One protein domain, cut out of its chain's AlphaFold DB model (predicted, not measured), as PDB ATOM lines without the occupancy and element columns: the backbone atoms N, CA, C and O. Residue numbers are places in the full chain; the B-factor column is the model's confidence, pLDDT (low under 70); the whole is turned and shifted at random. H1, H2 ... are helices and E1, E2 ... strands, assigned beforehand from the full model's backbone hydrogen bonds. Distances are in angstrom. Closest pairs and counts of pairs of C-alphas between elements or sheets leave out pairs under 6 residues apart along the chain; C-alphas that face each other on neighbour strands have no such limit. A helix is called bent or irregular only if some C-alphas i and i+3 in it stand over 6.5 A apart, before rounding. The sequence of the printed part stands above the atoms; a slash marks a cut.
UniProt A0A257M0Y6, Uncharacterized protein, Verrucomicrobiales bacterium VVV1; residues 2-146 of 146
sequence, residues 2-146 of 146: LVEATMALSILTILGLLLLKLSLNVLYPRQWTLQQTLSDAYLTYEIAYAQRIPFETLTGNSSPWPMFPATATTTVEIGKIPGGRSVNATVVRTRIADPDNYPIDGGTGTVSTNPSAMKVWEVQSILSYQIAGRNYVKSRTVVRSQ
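Overview. This is residues 2 to 146 of the 146 residues of an uncharacterized protein of Verrucomicrobiales bacterium VVV1 (UniProt A0A257M0Y6). A sheet of four strands curls round the second half of one very long helix, H1, while residues 2 to 27 of that helix stick out free as a long arm that makes much of the length. The small helix H2 follows at the far end of H1, and the long link from E2 to E3 lies beyond that end of the sheet. The printed part has 145 residues, with H1, H2, E1, E2, E3, E4 along the chain; the class is mixed, and the sheet, in the order E1, E2, E3, E4, is antiparallel. It is extended, with a radius of gyration of the C-alphas of 25.0 A and spans of 95 by 28 by 20 A.

Along the chain. In the sheet, E1 is residues 72 to 80, E2 is 86 to 97, 35.0 A long, E3 is 120 to 131, 35.5 A, and E4 is 134 to 145, 36.7 A, ending at C-alpha 145 (155.984, 163.645, 171.405). H1, residues 2 to 52, runs 74.8 A from C-alpha 2 at (235.836, 178.292, 178.824). It is neither bent nor irregular, but only just: C-alphas 26 and 29 are 6.2 A apart. H2 is residues 55 to 59.

Arrangement. The strands form a meander, each the antiparallel neighbour of the one before, and the sheet is twisted. In the hairpin E1 and E2, N 74 and O 91 are 2.9 A apart, within hydrogen-bond range; in E2 and E3, also a hairpin, N 92 and O 126 are at 2.8 A; in the hairpin E3 and E4, N 125 and O 140 are at 2.9 A. H1 is on one face of the sheet, two layers, a helix on a sheet. It touches E4, the closest C-alphas being those of Ile 47 and Val 142, 6.4 A apart. H2 only grazes the sheet. In H2 every O i to N i+4 pair is within hydrogen-bond range, in H1 45 of 47.

Size, cuts and confidence. The C-alphas of Leu 2 and Ser 112, the two farthest apart, are 95.4 A apart. The printed part has no cut. The links H2 to E1 and E2 to E3 are long. Mean pLDDT of the printed part is 92.8, and no printed residue is under 70.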
ATOM      1  N   LEU A   2     236.868 178.685 177.835       82.50
ATOM      2  CA  LEU A   2     235.836 178.292 178.824       82.50
ATOM      3  C   LEU A   2     234.636 179.263 178.848       82.50
ATOM      4  O   LEU A   2     233.492 178.825 178.825       82.50
ATOM      5  N   VAL A   3     234.895 180.577 178.810       87.94
ATOM      6  CA  VAL A   3     233.842 181.611 178.795       87.94
ATOM      7  C   VAL A   3     232.984 181.517 177.529       87.94
ATOM      8  O   VAL A   3     231.763 181.446 177.625       87.94
ATOM      9  N   GLU A   4     233.595 181.407 176.348       89.50
ATOM     10  CA  GLU A   4     232.863 181.223 175.082       89.50
ATOM     11  C   GLU A   4     232.037 179.934 175.064       89.50
ATOM     12  O   GLU A   4     230.899 179.951 174.604       89.50
ATOM     13  N   ALA A   5     232.553 178.835 175.626       88.75
ATOM     14  CA  ALA A   5     231.797 177.590 175.749       88.75
ATOM     15  C   ALA A   5     230.579 177.748 176.679       88.75
ATOM     16  O   ALA A   5     229.487 177.287 176.347       88.75
ATOM     17  N   THR A   6     230.719 178.450 177.810       92.56
ATOM     18  CA  THR A   6     229.580 178.741 178.704       92.56
ATOM     19  C   THR A   6     228.554 179.686 178.070       92.56
ATOM     20  O   THR A   6     227.346 179.501 178.245       92.56
ATOM     21  N   MET A   7     229.000 180.654 177.263       91.69
ATOM     22  CA  MET A   7     228.113 181.526 176.487       91.69
ATOM     23  C   MET A   7     227.365 180.742 175.402       91.69
ATOM     24  O   MET A   7     226.152 180.880 175.271       91.69
ATOM     25  N   ALA A   8     228.044 179.856 174.673       93.25
ATOM     26  CA  ALA A   8     227.406 179.008 173.669       93.25
ATOM     27  C   ALA A   8     226.356 178.066 174.293       93.25
ATOM     28  O   ALA A   8     225.247 177.948 173.772       93.25
ATOM     29  N   LEU A   9     226.663 177.445 175.439       93.62
ATOM     30  CA  LEU A   9     225.731 176.565 176.156       93.62
ATOM     31  C   LEU A   9     224.515 177.318 176.711       93.62
ATOM     32  O   LEU A   9     223.391 176.824 176.611       93.62
ATOM     33  N   SER A  10     224.705 178.518 177.266       93.44
ATOM     34  CA  SER A  10     223.587 179.335 177.759       93.44
ATOM     35  C   SER A  10     222.657 179.782 176.625       93.44
ATOM     36  O   SER A  10     221.442 179.625 176.750       93.44
ATOM     37  N   ILE A  11     223.201 180.222 175.485       94.75
ATOM     38  CA  ILE A  11     222.409 180.564 174.291       94.75
ATOM     39  C   ILE A  11     221.639 179.339 173.780       94.75
ATOM     40  O   ILE A  11     220.440 179.435 173.514       94.75
ATOM     41  N   LEU A  12     222.290 178.175 173.698       95.06
ATOM     42  CA  LEU A  12     221.645 176.935 173.262       95.06
ATOM     43  C   LEU A  12     220.498 176.528 174.198       95.06
ATOM     44  O   LEU A  12     219.441 176.103 173.734       95.06
ATOM     45  N   THR A  13     220.677 176.703 175.508       95.06
ATOM     46  CA  THR A  13     219.649 176.391 176.511       95.06
ATOM     47  C   THR A  13     218.440 177.316 176.366       95.06
ATOM     48  O   THR A  13     217.300 176.849 176.377       95.06
ATOM     49  N   ILE A  14     218.669 178.618 176.159       95.94
ATOM     50  CA  ILE A  14     217.599 179.598 175.921       95.94
ATOM     51  C   ILE A  14     216.824 179.244 174.648       95.94
ATOM     52  O   ILE A  14     215.592 179.199 174.670       95.94
ATOM     53  N   LEU A  15     217.530 178.944 173.555       95.19
ATOM     54  CA  LEU A  15     216.907 178.527 172.298       95.19
ATOM     55  C   LEU A  15     216.104 177.231 172.471       95.19
ATOM     56  O   LEU A  15     214.970 177.149 172.004       95.19
ATOM     57  N   GLY A  16     216.645 176.247 173.193       95.81
ATOM     58  CA  GLY A  16     215.961 174.989 173.488       95.81
ATOM     59  C   GLY A  16     214.658 175.188 174.265       95.81
ATOM     60  O   GLY A  16     213.625 174.630 173.895       95.81
ATOM     61  N   LEU A  17     214.668 176.042 175.292       95.50
ATOM     62  CA  LEU A  17     213.463 176.376 176.060       95.50
ATOM     63  C   LEU A  17     212.428 177.128 175.214       95.50
ATOM     64  O   LEU A  17     211.226 176.885 175.348       95.50
ATOM     65  N   LEU A  18     212.873 178.017 174.325       95.25
ATOM     66  CA  LEU A  18     211.985 178.775 173.444       95.25
ATOM     67  C   LEU A  18     211.292 177.848 172.435       95.25
ATOM     68  O   LEU A  18     210.071 177.904 172.284       95.25
ATOM     69  N   LEU A  19     212.042 176.930 171.820       94.56
ATOM     70  CA  LEU A  19     211.499 175.904 170.927       94.56
ATOM     71  C   LEU A  19     210.541 174.950 171.653       94.56
ATOM     72  O   LEU A  19     209.484 174.620 171.116       94.56
ATOM     73  N   LEU A  20     210.862 174.556 172.889       93.06
ATOM     74  CA  LEU A  20     209.972 173.742 173.718       93.06
ATOM     75  C   LEU A  20     208.657 174.473 174.020       93.06
ATOM     76  O   LEU A  20     207.577 173.896 173.922       93.06
ATOM     77  N   LYS A  21     208.716 175.763 174.353       91.56
ATOM     78  CA  LYS A  21     207.505 176.553 174.595       91.56
ATOM     79  C   LYS A  21     206.647 176.664 173.334       91.56
ATOM     80  O   LYS A  21     205.427 176.529 173.408       91.56
ATOM     81  N   LEU A  22     207.272 176.881 172.176       91.50
ATOM     82  CA  LEU A  22     206.570 176.923 170.892       91.50
ATOM     83  C   LEU A  22     205.908 175.582 170.560       91.50
ATOM     84  O   LEU A  22     204.759 175.569 170.121       91.50
ATOM     85  N   SER A  23     206.579 174.456 170.817       89.25
ATOM     86  CA  SER A  23     205.999 173.135 170.559       89.25
ATOM     87  C   SER A  23     204.792 172.855 171.463       89.25
ATOM     88  O   SER A  23     203.747 172.423 170.971       89.25
ATOM     89  N   LEU A  24     204.870 173.196 172.754       86.44
ATOM     90  CA  LEU A  24     203.744 173.081 173.687       86.44
ATOM     91  C   LEU A  24     202.553 173.958 173.275       86.44
ATOM     92  O   LEU A  24     201.408 173.500 173.315       86.44
ATOM     93  N   ASN A  25     202.815 175.180 172.799       86.69
ATOM     94  CA  ASN A  25     201.778 176.086 172.298       86.69
ATOM     95  C   ASN A  25     201.031 175.533 171.076       86.69
ATOM     96  O   ASN A  25     199.871 175.879 170.867       86.69
ATOM     97  N   VAL A  26     201.658 174.663 170.283       84.62
ATOM     98  CA  VAL A  26     201.007 174.002 169.141       84.62
ATOM     99  C   VAL A  26     200.226 172.756 169.572       84.62
ATOM    100  O   VAL A  26     199.197 172.434 168.978       84.62
ATOM    101  N   LEU A  27     200.684 172.043 170.604       83.19
ATOM    102  CA  LEU A  27     200.035 170.815 171.075       83.19
ATOM    103  C   LEU A  27     198.723 171.084 171.817       83.19
ATOM    104  O   LEU A  27     197.752 170.352 171.618       83.19
ATOM    105  N   TYR A  28     198.663 172.141 172.629       82.44
ATOM    106  CA  TYR A  28     197.481 172.433 173.443       82.44
ATOM    107  C   TYR A  28     196.200 172.663 172.605       82.44
ATOM    108  O   TYR A  28     195.195 171.995 172.870       82.44
ATOM    109  N   PRO A  29     196.209 173.492 171.538       86.06
ATOM    110  CA  PRO A  29     195.048 173.652 170.658       86.06
ATOM    111  C   PRO A  29     194.635 172.353 169.956       86.06
ATOM    112  O   PRO A  29     193.451 172.119 169.733       86.06
ATOM    113  N   ARG A  30     195.588 171.469 169.630       87.44
ATOM    114  CA  ARG A  30     195.280 170.176 168.995       87.44
ATOM    115  C   ARG A  30     194.535 169.249 169.949       87.44
ATOM    116  O   ARG A  30     193.533 168.655 169.558       87.44
ATOM    117  N   GLN A  31     194.994 169.146 171.197       85.00
ATOM    118  CA  GLN A  31     194.310 168.349 172.215       85.00
ATOM    119  C   GLN A  31     192.901 168.887 172.487       85.00
ATOM    120  O   GLN A  31     191.965 168.100 172.619       85.00
ATOM    121  N   TRP A  32     192.748 170.212 172.518       89.00
ATOM    122  CA  TRP A  32     191.451 170.867 172.647       89.00
ATOM    123  C   TRP A  32     190.481 170.447 171.542       89.00
ATOM    124  O   TRP A  32     189.403 169.924 171.827       89.00
ATOM    125  N   THR A  33     190.879 170.619 170.280       90.69
ATOM    126  CA  THR A  33     190.027 170.297 169.131       90.69
ATOM    127  C   THR A  33     189.660 168.817 169.097       90.69
ATOM    128  O   THR A  33     188.509 168.490 168.834       90.69
ATOM    129  N   LEU A  34     190.587 167.912 169.428       90.19
ATOM    130  CA  LEU A  34     190.286 166.478 169.496       90.19
ATOM    131  C   LEU A  34     189.196 166.168 170.527       90.19
ATOM    132  O   LEU A  34     188.224 165.487 170.211       90.19
ATOM    133  N   GLN A  35     189.330 166.689 171.746       90.69
ATOM    134  CA  GLN A  35     188.345 166.479 172.810       90.69
ATOM    135  C   GLN A  35     186.987 167.095 172.458       90.69
ATOM    136  O   GLN A  35     185.935 166.512 172.734       90.69
ATOM    137  N   GLN A  36     187.004 168.249 171.792       92.00
ATOM    138  CA  GLN A  36     185.802 168.901 171.298       92.00
ATOM    139  C   GLN A  36     185.080 168.034 170.257       92.00
ATOM    140  O   GLN A  36     183.889 167.774 170.414       92.00
ATOM    141  N   THR A  37     185.801 167.519 169.261       93.44
ATOM    142  CA  THR A  37     185.235 166.655 168.217       93.44
ATOM    143  C   THR A  37     184.683 165.350 168.788       93.44
ATOM    144  O   THR A  37     183.576 164.955 168.431       93.44
ATOM    145  N   LEU A  38     185.407 164.692 169.700       94.19
ATOM    146  CA  LEU A  38     184.946 163.445 170.325       94.19
ATOM    147  C   LEU A  38     183.672 163.657 171.152       94.19
ATOM    148  O   LEU A  38     182.718 162.891 171.041       94.19
ATOM    149  N   SER A  39     183.628 164.726 171.949       94.88
ATOM    150  CA  SER A  39     182.442 165.050 172.747       94.88
ATOM    151  C   SER A  39     181.237 165.437 171.879       94.88
ATOM    152  O   SER A  39     180.119 165.034 172.191       94.88
ATOM    153  N   ASP A  40     181.436 166.159 170.771       95.06
ATOM    154  CA  ASP A  40     180.353 166.474 169.825       95.06
ATOM    155  C   ASP A  40     179.835 165.230 169.090       95.06
ATOM    156  O   ASP A  40     178.621 165.063 168.927       95.06
ATOM    157  N   ALA A  41     180.730 164.319 168.705       95.38
ATOM    158  CA  ALA A  41     180.349 163.049 168.098       95.38
ATOM    159  C   ALA A  41     179.509 162.202 169.068       95.38
ATOM    160  O   ALA A  41     178.452 161.692 168.692       95.38
ATOM    161  N   TYR A  42     179.924 162.120 170.336       96.12
ATOM    162  CA  TYR A  42     179.180 161.388 171.360       96.12
ATOM    163  C   TYR A  42     177.792 161.988 171.624       96.12
ATOM    164  O   TYR A  42     176.804 161.269 171.724       96.12
ATOM    165  N   LEU A  43     177.672 163.315 171.675       95.69
ATOM    166  CA  LEU A  43     176.364 163.960 171.831       95.69
ATOM    167  C   LEU A  43     175.447 163.743 170.628       95.69
ATOM    168  O   LEU A  43     174.233 163.662 170.789       95.69
ATOM    169  N   THR A  44     176.010 163.626 169.428       96.31
ATOM    170  CA  THR A  44     175.236 163.256 168.237       96.31
ATOM    171  C   THR A  44     174.679 161.837 168.370       96.31
ATOM    172  O   THR A  44     173.519 161.596 168.038       96.31
ATOM    173  N   TYR A  45     175.469 160.912 168.928       95.56
ATOM    174  CA  TYR A  45     174.979 159.587 169.305       95.56
ATOM    175  C   TYR A  45     173.853 159.667 170.351       95.56
ATOM    176  O   TYR A  45     172.821 159.033 170.155       95.56
ATOM    177  N   GLU A  46     173.994 160.482 171.403       96.25
ATOM    178  CA  GLU A  46     172.949 160.664 172.425       96.25
ATOM    179  C   GLU A  46     171.631 161.176 171.834       96.25
ATOM    180  O   GLU A  46     170.569 160.666 172.182       96.25
ATOM    181  N   ILE A  47     171.687 162.129 170.895       96.38
ATOM    182  CA  ILE A  47     170.497 162.614 170.179       96.38
ATOM    183  C   ILE A  47     169.834 161.464 169.420       96.38
ATOM    184  O   ILE A  47     168.632 161.240 169.556       96.38
ATOM    185  N   ALA A  48     170.613 160.715 168.636       96.56
ATOM    186  CA  ALA A  48     170.085 159.600 167.860       96.56
ATOM    187  C   ALA A  48     169.501 158.506 168.765       96.56
ATOM    188  O   ALA A  48     168.468 157.923 168.437       96.56
ATOM    189  N   TYR A  49     170.129 158.240 169.911       96.12
ATOM    190  CA  TYR A  49     169.634 157.278 170.885       96.12
ATOM    191  C   TYR A  49     168.303 157.746 171.484       96.12
ATOM    192  O   TYR A  49     167.317 157.011 171.422       96.12
ATOM    193  N   ALA A  50     168.230 159.001 171.933       95.81
ATOM    194  CA  ALA A  50     167.012 159.604 172.466       95.81
ATOM    195  C   ALA A  50     165.868 159.649 171.441       95.81
ATOM    196  O   ALA A  50     164.709 159.560 171.829       95.81
ATOM    197  N   GLN A  51     166.164 159.764 170.142       94.94
ATOM    198  CA  GLN A  51     165.165 159.766 169.065       94.94
ATOM    199  C   GLN A  51     164.685 158.371 168.654       94.94
ATOM    200  O   GLN A  51     163.546 158.225 168.216       94.94
ATOM    201  N   ARG A  52     165.540 157.350 168.764       94.31
ATOM    202  CA  ARG A  52     165.262 156.010 168.225       94.31
ATOM    203  C   ARG A  52     164.676 155.039 169.231       94.31
ATOM    204  O   ARG A  52     164.096 154.043 168.809       94.31
ATOM    205  N   ILE A  53     164.832 155.280 170.533       94.69
ATOM    206  CA  ILE A  53     164.200 154.387 171.504       94.69
ATOM    207  C   ILE A  53     162.667 154.448 171.385       94.69
ATOM    208  O   ILE A  53     162.122 155.545 171.168       94.69
ATOM    209  N   PRO A  54     161.976 153.298 171.536       95.06
ATOM    210  CA  PRO A  54     160.523 153.259 171.637       95.06
ATOM    211  C   PRO A  54     160.034 154.191 172.740       95.06
ATOM    212  O   PRO A  54     160.694 154.339 173.774       95.06
ATOM    213  N   PHE A  55     158.896 154.837 172.513       93.31
ATOM    214  CA  PHE A  55     158.381 155.839 173.438       93.31
ATOM    215  C   PHE A  55     157.968 155.212 174.775       93.31
ATOM    216  O   PHE A  55     158.222 155.777 175.830       93.31
ATOM    217  N   GLU A  56     157.456 153.986 174.744       92.31
ATOM    218  CA  GLU A  56     157.075 153.201 175.918       92.31
ATOM    219  C   GLU A  56     158.294 152.873 176.791       92.31
ATOM    220  O   GLU A  56     158.230 152.912 178.018       92.31
ATOM    221  N   THR A  57     159.440 152.603 176.159       94.31
ATOM    222  CA  THR A  57     160.720 152.435 176.860       94.31
ATOM    223  C   THR A  57     161.216 153.769 177.410       94.31
ATOM    224  O   THR A  57     161.743 153.812 178.521       94.31
ATOM    225  N   LEU A  58     161.039 154.862 176.656       93.12
ATOM    226  CA  LEU A  58     161.431 156.201 177.090       93.12
ATOM    227  C   LEU A  58     160.667 156.637 178.337       93.12
ATOM    228  O   LEU A  58     161.303 157.251 179.189       93.12
ATOM    229  N   THR A  59     159.370 156.328 178.448       92.69
ATOM    230  CA  THR A  59     158.502 156.683 179.585       92.69
ATOM    231  C   THR A  59     158.439 155.604 180.673       92.69
ATOM    232  O   THR A  59     157.985 155.875 181.784       92.69
ATOM    233  N   GLY A  60     158.950 154.401 180.415       90.69
ATOM    234  CA  GLY A  60     158.996 153.311 181.389       90.69
ATOM    235  C   GLY A  60     159.939 153.561 182.576       90.69
ATOM    236  O   GLY A  60     160.778 154.468 182.562       90.69
ATOM    237  N   ASN A  61     159.821 152.727 183.615       87.75
ATOM    238  CA  ASN A  61     160.648 152.801 184.830       87.75
ATOM    239  C   ASN A  61     162.122 152.440 184.587       87.75
ATOM    240  O   ASN A  61     162.993 152.928 185.300       87.75
ATOM    241  N   SER A  62     162.406 151.595 183.594       89.62
ATOM    242  CA  SER A  62     163.760 151.191 183.191       89.62
ATOM    243  C   SER A  62     164.359 152.092 182.105       89.62
ATOM    244  O   SER A  62     165.327 151.705 181.448       89.62
ATOM    245  N   SER A  63     163.780 153.277 181.885       93.75
ATOM    246  CA  SER A  63     164.270 154.203 180.868       93.75
ATOM    247  C   SER A  63     165.728 154.594 181.133       93.75
ATOM    248  O   SER A  63     166.081 154.918 182.271       93.75
ATOM    249  N   PRO A  64     166.574 154.656 180.088       94.50
ATOM    250  CA  PRO A  64     167.911 155.238 180.194       94.50
ATOM    251  C   PRO A  64     167.886 156.712 180.628       94.50
ATOM    252  O   PRO A  64     168.883 157.217 181.145       94.50
ATOM    253  N   TRP A  65     166.750 157.390 180.423       96.50
ATOM    254  CA  TRP A  65     166.458 158.726 180.931       96.50
ATOM    255  C   TRP A  65     165.392 158.625 182.025       96.50
ATOM    256  O   TRP A  65     164.196 158.627 181.722       96.50
ATOM    257  N   PRO A  66     165.793 158.511 183.301       95.56
ATOM    258  CA  PRO A  66     164.841 158.479 184.398       95.56
ATOM    259  C   PRO A  66     164.112 159.818 184.519       95.56
ATOM    260  O   PRO A  66     164.641 160.869 184.155       95.56
ATOM    261  N   MET A  67     162.885 159.768 185.027       94.25
ATOM    262  CA  MET A  67     162.061 160.954 185.234       94.25
ATOM    263  C   MET A  67     162.652 161.851 186.321       94.25
ATOM    264  O   MET A  67     162.927 161.382 187.428       94.25
ATOM    265  N   PHE A  68     162.821 163.137 186.017       93.31
ATOM    266  CA  PHE A  68     163.262 164.140 186.982       93.31
ATOM    267  C   PHE A  68     162.353 164.122 188.230       93.31
ATOM    268  O   PHE A  68     161.133 164.012 188.080       93.31
ATOM    269  N   PRO A  69     162.897 164.201 189.461       93.69
ATOM    270  CA  PRO A  69     164.264 164.591 189.834       93.69
ATOM    271  C   PRO A  69     165.328 163.488 189.755       93.69
ATOM    272  O   PRO A  69     166.490 163.746 190.065       93.69
ATOM    273  N   ALA A  70     164.976 162.266 189.351       94.69
ATOM    274  CA  ALA A  70     165.962 161.205 189.210       94.69
ATOM    275  C   ALA A  70     166.859 161.428 187.979       94.69
ATOM    276  O   ALA A  70     166.432 161.918 186.930       94.69
ATOM    277  N   THR A  71     168.124 161.025 188.111       96.19
ATOM    278  CA  THR A  71     169.138 161.118 187.054       96.19
ATOM    279  C   THR A  71     169.918 159.814 186.956       96.19
ATOM    280  O   THR A  71     170.261 159.229 187.983       96.19
ATOM    281  N   ALA A  72     170.263 159.389 185.743       96.25
ATOM    282  CA  ALA A  72     171.153 158.255 185.511       96.25
ATOM    283  C   ALA A  72     172.546 158.770 185.144       96.25
ATOM    284  O   ALA A  72     172.694 159.499 184.165       96.25
ATOM    285  N   THR A  73     173.562 158.393 185.921       97.06
ATOM    286  CA  THR A  73     174.957 158.791 185.682       97.06
ATOM    287  C   THR A  73     175.774 157.587 185.250       97.06
ATOM    288  O   THR A  73     175.786 156.566 185.936       97.06
ATOM    289  N   THR A  74     176.479 157.704 184.128       96.44
ATOM    290  CA  THR A  74     177.315 156.624 183.587       96.44
ATOM    291  C   THR A  74     178.634 157.160 183.049       96.44
ATOM    292  O   THR A  74     178.661 158.185 182.367       96.44
ATOM    293  N   THR A  75     179.730 156.456 183.325       96.44
ATOM    294  CA  THR A  75     181.022 156.705 182.671       96.44
ATOM    295  C   THR A  75     181.034 156.011 181.318       96.44
ATOM    296  O   THR A  75     180.718 154.827 181.225       96.44
ATOM    297  N   VAL A  76     181.392 156.750 180.273       95.12
ATOM    298  CA  VAL A  76     181.288 156.318 178.879       95.12
ATOM    299  C   VAL A  76     182.573 156.625 178.126       95.12
ATOM    300  O   VAL A  76     183.196 157.666 178.334       95.12
ATOM    301  N   GLU A  77     182.973 155.715 177.245       95.31
ATOM    302  CA  GLU A  77     184.057 155.962 176.298       95.31
ATOM    303  C   GLU A  77     183.510 156.826 175.153       95.31
ATOM    304  O   GLU A  77     182.621 156.401 174.418       95.31
ATOM    305  N   ILE A  78     184.030 158.047 175.005       94.56
ATOM    306  CA  ILE A  78     183.625 158.976 173.933       94.56
ATOM    307  C   ILE A  78     184.472 158.815 172.668       94.56
ATOM    308  O   ILE A  78     184.156 159.378 171.622       94.56
ATOM    309  N   GLY A  79     185.562 158.054 172.756       91.38
ATOM    310  CA  GLY A  79     186.396 157.682 171.624       91.38
ATOM    311  C   GLY A  79     187.804 157.289 172.043       91.38
ATOM    312  O   GLY A  79     188.112 157.153 173.226       91.38
ATOM    313  N   LYS A  80     188.682 157.133 171.051       90.81
ATOM    314  CA  LYS A  80     190.089 156.768 171.245       90.81
ATOM    315  C   LYS A  80     190.991 157.775 170.550       90.81
ATOM    316  O   LYS A  80     190.717 158.188 169.426       90.81
ATOM    317  N   ILE A  81     192.074 158.161 171.214       85.38
ATOM    318  CA  ILE A  81     193.127 158.983 170.604       85.38
ATOM    319  C   ILE A  81     194.146 158.096 169.867       85.38
ATOM    320  O   ILE A  81     194.212 156.889 170.133       85.38
ATOM    321  N   PRO A  82     194.967 158.669 168.962       80.94
ATOM    322  CA  PRO A  82     196.095 157.951 168.374       80.94
ATOM    323  C   PRO A  82     196.943 157.259 169.450       80.94
ATOM    324  O   PRO A  82     197.208 157.832 170.507       80.94
ATOM    325  N   GLY A  83     197.324 156.005 169.198       84.12
ATOM    326  CA  GLY A  83     197.921 155.123 170.210       84.12
ATOM    327  C   GLY A  83     196.909 154.268 170.985       84.12
ATOM    328  O   GLY A  83     197.299 153.539 171.888       84.12
ATOM    329  N   GLY A  84     195.616 154.332 170.640       85.44
ATOM    330  CA  GLY A  84     194.587 153.402 171.124       85.44
ATOM    331  C   GLY A  84     194.075 153.680 172.537       85.44
ATOM    332  O   GLY A  84     193.278 152.906 173.063       85.44
ATOM    333  N   ARG A  85     194.500 154.784 173.156       87.38
ATOM    334  CA  ARG A  85     194.067 155.160 174.503       87.38
ATOM    335  C   ARG A  85     192.624 155.661 174.476       87.38
ATOM    336  O   ARG A  85     192.316 156.623 173.770       87.38
ATOM    337  N   SER A  86     191.766 155.030 175.273       90.94
ATOM    338  CA  SER A  86     190.376 155.447 175.455       90.94
ATOM    339  C   SER A  86     190.283 156.799 176.155       90.94
ATOM    340  O   SER A  86     191.022 157.094 177.100       90.94
ATOM    341  N   VAL A  87     189.357 157.619 175.676       91.44
ATOM    342  CA  VAL A  87     188.946 158.876 176.287       91.44
ATOM    343  C   VAL A  87     187.584 158.645 176.914       91.44
ATOM    344  O   VAL A  87     186.614 158.344 176.220       91.44
ATOM    345  N   ASN A  88     187.526 158.799 178.232       94.44
ATOM    346  CA  ASN A  88     186.310 158.598 179.003       94.44
ATOM    347  C   ASN A  88     185.708 159.944 179.406       94.44
ATOM    348  O   ASN A  88     186.428 160.908 179.673       94.44
ATOM    349  N   ALA A  89     184.387 159.978 179.478       95.56
ATOM    350  CA  ALA A  89     183.598 161.089 179.977       95.56
ATOM    351  C   ALA A  89     182.478 160.557 180.874       95.56
ATOM    352  O   ALA A  89     182.252 159.350 180.970       95.56
ATOM    353  N   THR A  90     181.758 161.458 181.522       97.69
ATOM    354  CA  THR A  90     180.589 161.119 182.329       97.69
ATOM    355  C   THR A  90     179.356 161.696 181.661       97.69
ATOM    356  O   THR A  90     179.299 162.897 181.415       97.69
ATOM    357  N   VAL A  91     178.372 160.851 181.368       97.50
ATOM    358  CA  VAL A  91     177.065 161.287 180.878       97.50
ATOM    359  C   VAL A  91     176.033 161.171 181.991       97.50
ATOM    360  O   VAL A  91     175.968 160.159 182.691       97.50
ATOM    361  N   VAL A  92     175.241 162.223 182.146       97.88
ATOM    362  CA  VAL A  92     174.094 162.303 183.044       97.88
ATOM    363  C   VAL A  92     172.845 162.449 182.190       97.88
ATOM    364  O   VAL A  92     172.798 163.295 181.297       97.88
ATOM    365  N   ARG A  93     171.846 161.610 182.446       97.50
ATOM    366  CA  ARG A  93     170.599 161.543 181.683       97.50
ATOM    367  C   ARG A  93     169.401 161.771 182.591       97.50
ATOM    368  O   ARG A  93     169.361 161.245 183.703       97.50
ATOM    369  N   THR A  94     168.419 162.519 182.104       97.25
ATOM    370  CA  THR A  94     167.112 162.689 182.750       97.25
ATOM    371  C   THR A  94     166.045 163.029 181.712       97.25
ATOM    372  O   THR A  94     166.368 163.519 180.629       97.25
ATOM    373  N   ARG A  95     164.777 162.760 182.020       96.19
ATOM    374  CA  ARG A  95     163.634 163.221 181.227       96.19
ATOM    375  C   ARG A  95     162.715 164.093 182.071       96.19
ATOM    376  O   ARG A  95     162.512 163.819 183.254       96.19
ATOM    377  N   ILE A  96     162.118 165.095 181.447       96.25
ATOM    378  CA  ILE A  96     161.194 166.037 182.073       96.25
ATOM    379  C   ILE A  96     159.884 165.978 181.286       96.25
ATOM    380  O   ILE A  96     159.899 166.008 180.056       96.25
ATOM    381  N   ALA A  97     158.767 165.806 181.991       95.56
ATOM    382  CA  ALA A  97     157.444 165.847 181.378       95.56
ATOM    383  C   ALA A  97     157.062 167.296 181.081       95.56
ATOM    384  O   ALA A  97     157.334 168.181 181.897       95.56
ATOM    385  N   ASP A  98     156.400 167.526 179.951       94.88
ATOM    386  CA  ASP A  98     155.765 168.813 179.697       94.88
ATOM    387  C   ASP A  98     154.627 169.061 180.714       94.88
ATOM    388  O   ASP A  98     153.878 168.125 181.027       94.88
ATOM    389  N   PRO A  99     154.472 170.282 181.261       93.94
ATOM    390  CA  PRO A  99     153.406 170.595 182.212       93.94
ATOM    391  C   PRO A  99     151.984 170.336 181.694       93.94
ATOM    392  O   PRO A  99     151.100 170.053 182.508       93.94
ATOM    393  N   ASP A 100     151.759 170.393 180.378       93.69
ATOM    394  CA  ASP A 100     150.462 170.142 179.741       93.69
ATOM    395  C   ASP A 100     150.185 168.647 179.501       93.69
ATOM    396  O   ASP A 100     149.081 168.266 179.093       93.69
ATOM    397  N   ASN A 101     151.129 167.759 179.822       94.50
ATOM    398  CA  ASN A 101     150.842 166.330 179.904       94.50
ATOM    399  C   ASN A 101     149.796 166.047 180.986       94.50
ATOM    400  O   ASN A 101     149.728 166.725 182.013       94.50
ATOM    401  N   TYR A 102     149.016 164.984 180.808       94.44
ATOM    402  CA  TYR A 102     148.112 164.522 181.858       94.44
ATOM    403  C   TYR A 102     148.870 164.065 183.118       94.44
ATOM    404  O   TYR A 102     150.033 163.661 183.025       94.44
ATOM    405  N   PRO A 103     148.217 164.042 184.300       93.00
ATOM    406  CA  PRO A 103     148.862 163.638 185.552       93.00
ATOM    407  C   PRO A 103     149.469 162.234 185.526       93.00
ATOM    408  O   PRO A 103     150.500 161.991 186.147       93.00
ATOM    409  N   ILE A 104     148.868 161.310 184.767       89.81
ATOM    410  CA  ILE A 104     149.412 159.956 184.574       89.81
ATOM    411  C   ILE A 104     150.759 159.953 183.830       89.81
ATOM    412  O   ILE A 104     151.543 159.020 183.977       89.81
ATOM    413  N   ASP A 105     151.049 161.017 183.083       90.62
ATOM    414  CA  ASP A 105     152.262 161.222 182.291       90.62
ATOM    415  C   ASP A 105     153.172 162.307 182.890       90.62
ATOM    416  O   ASP A 105     154.053 162.835 182.213       90.62
ATOM    417  N   GLY A 106     152.976 162.637 184.171       88.69
ATOM    418  CA  GLY A 106     153.881 163.498 184.929       88.69
ATOM    419  C   GLY A 106     153.626 164.999 184.850       88.69
ATOM    420  O   GLY A 106     154.383 165.748 185.462       88.69
ATOM    421  N   GLY A 107     152.600 165.429 184.115       91.75
ATOM    422  CA  GLY A 107     152.216 166.835 184.019       91.75
ATOM    423  C   GLY A 107     151.033 167.204 184.918       91.75
ATOM    424  O   GLY A 107     150.677 166.505 185.868       91.75
ATOM    425  N   THR A 108     150.414 168.333 184.596       94.81
ATOM    426  CA  THR A 108     149.238 168.903 185.276       94.81
ATOM    427  C   THR A 108     148.091 169.223 184.315       94.81
ATOM    428  O   THR A 108     147.075 169.784 184.724       94.81
ATOM    429  N   GLY A 109     148.241 168.863 183.040       92.19
ATOM    430  CA  GLY A 109     147.277 169.127 181.989       92.19
ATOM    431  C   GLY A 109     145.945 168.415 182.201       92.19
ATOM    432  O   GLY A 109     145.837 167.381 182.862       92.19
ATOM    433  N   THR A 110     144.903 168.974 181.603       92.69
ATOM    434  CA  THR A 110     143.534 168.452 181.647       92.69
ATOM    435  C   THR A 110     142.982 168.338 180.234       92.69
ATOM    436  O   THR A 110     143.573 168.860 179.294       92.69
ATOM    437  N   VAL A 111     141.804 167.734 180.072       92.19
ATOM    438  CA  VAL A 111     141.112 167.673 178.769       92.19
ATOM    439  C   VAL A 111     140.887 169.072 178.166       92.19
ATOM    440  O   VAL A 111     140.787 169.213 176.954       92.19
ATOM    441  N   SER A 112     140.847 170.125 178.995       93.00
ATOM    442  CA  SER A 112     140.727 171.506 178.519       93.00
ATOM    443  C   SER A 112     142.037 172.091 177.987       93.00
ATOM    444  O   SER A 112     141.982 172.941 177.104       93.00
ATOM    445  N   THR A 113     143.190 171.711 178.546       90.25
ATOM    446  CA  THR A 113     144.500 172.281 178.171       90.25
ATOM    447  C   THR A 113     145.232 171.408 177.153       90.25
ATOM    448  O   THR A 113     145.937 171.927 176.297       90.25
ATOM    449  N   ASN A 114     144.991 170.096 177.180       91.62
ATOM    450  CA  ASN A 114     145.536 169.108 176.255       91.62
ATOM    451  C   ASN A 114     144.415 168.202 175.710       91.62
ATOM    452  O   ASN A 114     144.323 167.027 176.068       91.62
ATOM    453  N   PRO A 115     143.530 168.727 174.845       91.44
ATOM    454  CA  PRO A 115     142.397 167.966 174.312       91.44
ATOM    455  C   PRO A 115     142.820 166.805 173.401       91.44
ATOM    456  O   PRO A 115     142.050 165.867 173.207       91.44
ATOM    457  N   SER A 116     144.031 166.851 172.838       90.06
ATOM    458  CA  SER A 116     144.582 165.793 171.986       90.06
ATOM    459  C   SER A 116     145.150 164.611 172.772       90.06
ATOM    460  O   SER A 116     145.483 163.603 172.155       90.06
ATOM    461  N   ALA A 117     145.258 164.719 174.104       88.94
ATOM    462  CA  ALA A 117     145.898 163.724 174.966       88.94
ATOM    463  C   ALA A 117     147.341 163.373 174.542       88.94
ATOM    464  O   ALA A 117     147.811 162.263 174.801       88.94
ATOM    465  N   MET A 118     148.034 164.310 173.886       90.50
ATOM    466  CA  MET A 118     149.397 164.104 173.398       90.50
ATOM    467  C   MET A 118     150.392 164.213 174.554       90.50
ATOM    468  O   MET A 118     150.228 165.051 175.440       90.50
ATOM    469  N   LYS A 119     151.427 163.374 174.545       91.81
ATOM    470  CA  LYS A 119     152.427 163.304 175.613       91.81
ATOM    471  C   LYS A 119     153.749 163.827 175.102       91.81
ATOM    472  O   LYS A 119     154.296 163.281 174.147       91.81
ATOM    473  N   VAL A 120     154.296 164.837 175.764       95.00
ATOM    474  CA  VAL A 120     155.558 165.477 175.389       95.00
ATOM    475  C   VAL A 120     156.589 165.305 176.499       95.00
ATOM    476  O   VAL A 120     156.307 165.504 177.679       95.00
ATOM    477  N   TRP A 121     157.798 164.905 176.119       96.19
ATOM    478  CA  TRP A 121     158.911 164.700 177.036       96.19
ATOM    479  C   TRP A 121     160.167 165.383 176.515       96.19
ATOM    480  O   TRP A 121     160.586 165.164 175.375       96.19
ATOM    481  N   GLU A 122     160.805 166.156 177.385       96.81
ATOM    482  CA  GLU A 122     162.145 166.680 177.174       96.81
ATOM    483  C   GLU A 122     163.168 165.673 177.688       96.81
ATOM    484  O   GLU A 122     163.242 165.370 178.876       96.81
ATOM    485  N   VAL A 123     163.975 165.141 176.782       97.19
ATOM    486  CA  VAL A 123     164.991 164.131 177.065       97.19
ATOM    487  C   VAL A 123     166.349 164.815 177.087       97.19
ATOM    488  O   VAL A 123     166.851 165.229 176.042       97.19
ATOM    489  N   GLN A 124     166.944 164.963 178.267       97.19
ATOM    490  CA  GLN A 124     168.188 165.700 178.463       97.19
ATOM    491  C   GLN A 124     169.367 164.751 178.700       97.19
ATOM    492  O   GLN A 124     169.341 163.901 179.592       97.19
ATOM    493  N   SER A 125     170.439 164.955 177.934       97.44
ATOM    494  CA  SER A 125     171.741 164.312 178.126       97.44
ATOM    495  C   SER A 125     172.814 165.376 178.347       97.44
ATOM    496  O   SER A 125     172.983 166.294 177.541       97.44
ATOM    497  N   ILE A 126     173.563 165.245 179.437       97.44
ATOM    498  CA  ILE A 126     174.639 166.152 179.839       97.44
ATOM    499  C   ILE A 126     175.944 165.366 179.865       97.44
ATOM    500  O   ILE A 126     176.090 164.423 180.635       97.44
ATOM    501  N   LEU A 127     176.907 165.760 179.040       97.50
ATOM    502  CA  LEU A 127     178.234 165.166 178.964       97.50
ATOM    503  C   LEU A 127     179.249 166.060 179.679       97.50
ATOM    504  O   LEU A 127     179.475 167.199 179.273       97.50
ATOM    505  N   SER A 128     179.891 165.520 180.709       96.88
ATOM    506  CA  SER A 128     180.996 166.144 181.439       96.88
ATOM    507  C   SER A 128     182.314 165.470 181.067       96.88
ATOM    508  O   SER A 128     182.433 164.247 181.134       96.88
ATOM    509  N   TYR A 129     183.310 166.256 180.667       93.69
ATOM    510  CA  TYR A 129     184.611 165.771 180.199       93.69
ATOM    511  C   TYR A 129     185.735 166.732 180.602       93.69
ATOM    512  O   TYR A 129     185.482 167.863 181.015       93.69
ATOM    513  N   GLN A 130     186.988 166.284 180.503       90.19
ATOM    514  CA  GLN A 130     188.149 167.073 180.916       90.19
ATOM    515  C   GLN A 130     189.114 167.347 179.767       90.19
ATOM    516  O   GLN A 130     189.476 166.448 179.009       90.19
ATOM    517  N   ILE A 131     189.602 168.586 179.694       87.56
ATOM    518  CA  ILE A 131     190.709 168.976 178.815       87.56
ATOM    519  C   ILE A 131     191.775 169.651 179.671       87.56
ATOM    520  O   ILE A 131     191.501 170.659 180.317       87.56
ATOM    521  N   ALA A 132     192.988 169.091 179.682       83.06
ATOM    522  CA  ALA A 132     194.139 169.646 180.401       83.06
ATOM    523  C   ALA A 132     193.838 170.027 181.873       83.06
ATOM    524  O   ALA A 132     194.237 171.089 182.348       83.06
ATOM    525  N   GLY A 133     193.094 169.171 182.585       83.94
ATOM    526  CA  GLY A 133     192.731 169.366 183.997       83.94
ATOM    527  C   GLY A 133     191.557 170.320 184.250       83.94
ATOM    528  O   GLY A 133     191.193 170.535 185.402       83.94
ATOM    529  N   ARG A 134     190.940 170.881 183.203       88.56
ATOM    530  CA  ARG A 134     189.729 171.705 183.310       88.56
ATOM    531  C   ARG A 134     188.495 170.891 182.943       88.56
ATOM    532  O   ARG A 134     188.515 170.153 181.958       88.56
ATOM    533  N   ASN A 135     187.434 171.049 183.729       93.25
ATOM    534  CA  ASN A 135     186.137 170.428 183.477       93.25
ATOM    535  C   ASN A 135     185.353 171.236 182.444       93.25
ATOM    536  O   ASN A 135     185.253 172.458 182.546       93.25
ATOM    537  N   TYR A 136     184.764 170.529 181.493       94.31
ATOM    538  CA  TYR A 136     183.870 171.065 180.482       94.31
ATOM    539  C   TYR A 136     182.578 170.273 180.480       94.31
ATOM    540  O   TYR A 136     182.559 169.076 180.770       94.31
ATOM    541  N   VAL A 137     181.496 170.965 180.146       96.00
ATOM    542  CA  VAL A 137     180.162 170.389 180.081       96.00
ATOM    543  C   VAL A 137     179.541 170.772 178.754       96.00
ATOM    544  O   VAL A 137     179.639 171.916 178.309       96.00
ATOM    545  N   LYS A 138     178.882 169.806 178.134       96.62
ATOM    546  CA  LYS A 138     178.002 170.028 176.998       96.62
ATOM    547  C   LYS A 138     176.687 169.316 177.251       96.62
ATOM    548  O   LYS A 138     176.671 168.234 177.826       96.62
ATOM    549  N   SER A 139     175.598 169.896 176.779       95.88
ATOM    550  CA  SER A 139     174.272 169.305 176.897       95.88
ATOM    551  C   SER A 139     173.583 169.223 175.542       95.88
ATOM    552  O   SER A 139     173.867 169.990 174.612       95.88
ATOM    553  N   ARG A 140     172.673 168.259 175.436       96.19
ATOM    554  CA  ARG A 140     171.680 168.160 174.373       96.19
ATOM    555  C   ARG A 140     170.342 167.800 174.991       96.19
ATOM    556  O   ARG A 140     170.282 166.971 175.896       96.19
ATOM    557  N   THR A 141     169.297 168.411 174.457       96.50
ATOM    558  CA  THR A 141     167.915 168.088 174.786       96.50
ATOM    559  C   THR A 141     167.219 167.664 173.504       96.50
ATOM    560  O   THR A 141     167.402 168.290 172.460       96.50
ATOM    561  N   VAL A 142     166.447 166.588 173.578       96.62
ATOM    562  CA  VAL A 142     165.593 166.100 172.499       96.62
ATOM    563  C   VAL A 142     164.163 166.116 173.000       96.62
ATOM    564  O   VAL A 142     163.868 165.519 174.028       96.62
ATOM    565  N   VAL A 143     163.274 166.770 172.264       96.19
ATOM    566  CA  VAL A 143     161.839 166.714 172.548       96.19
ATOM    567  C   VAL A 143     161.248 165.518 171.812       96.19
ATOM    568  O   VAL A 143     161.497 165.323 170.619       96.19
ATOM    569  N   ARG A 144     160.492 164.692 172.530       95.00
ATOM    570  CA  ARG A 144     159.750 163.553 171.988       95.00
ATOM    571  C   ARG A 144     158.275 163.755 172.286       95.00
ATOM    572  O   ARG A 144     157.922 164.036 173.425       95.00
ATOM    573  N   SER A 145     157.435 163.567 171.278       93.19
ATOM    574  CA  SER A 145     155.984 163.645 171.405       93.19
ATOM    575  C   SER A 145     155.324 162.430 170.764       93.19
ATOM    576  O   SER A 145     155.788 161.984 169.710       93.19
ATOM    577  N   GLN A 146     154.257 161.925 171.375       88.94
ATOM    578  CA  GLN A 146     153.386 160.893 170.807       88.94
ATOM    579  C   GLN A 146     151.955 161.044 171.312       88.94
ATOM    580  O   GLN A 146     151.782 161.513 172.462       88.94
TER     581      GLN A 146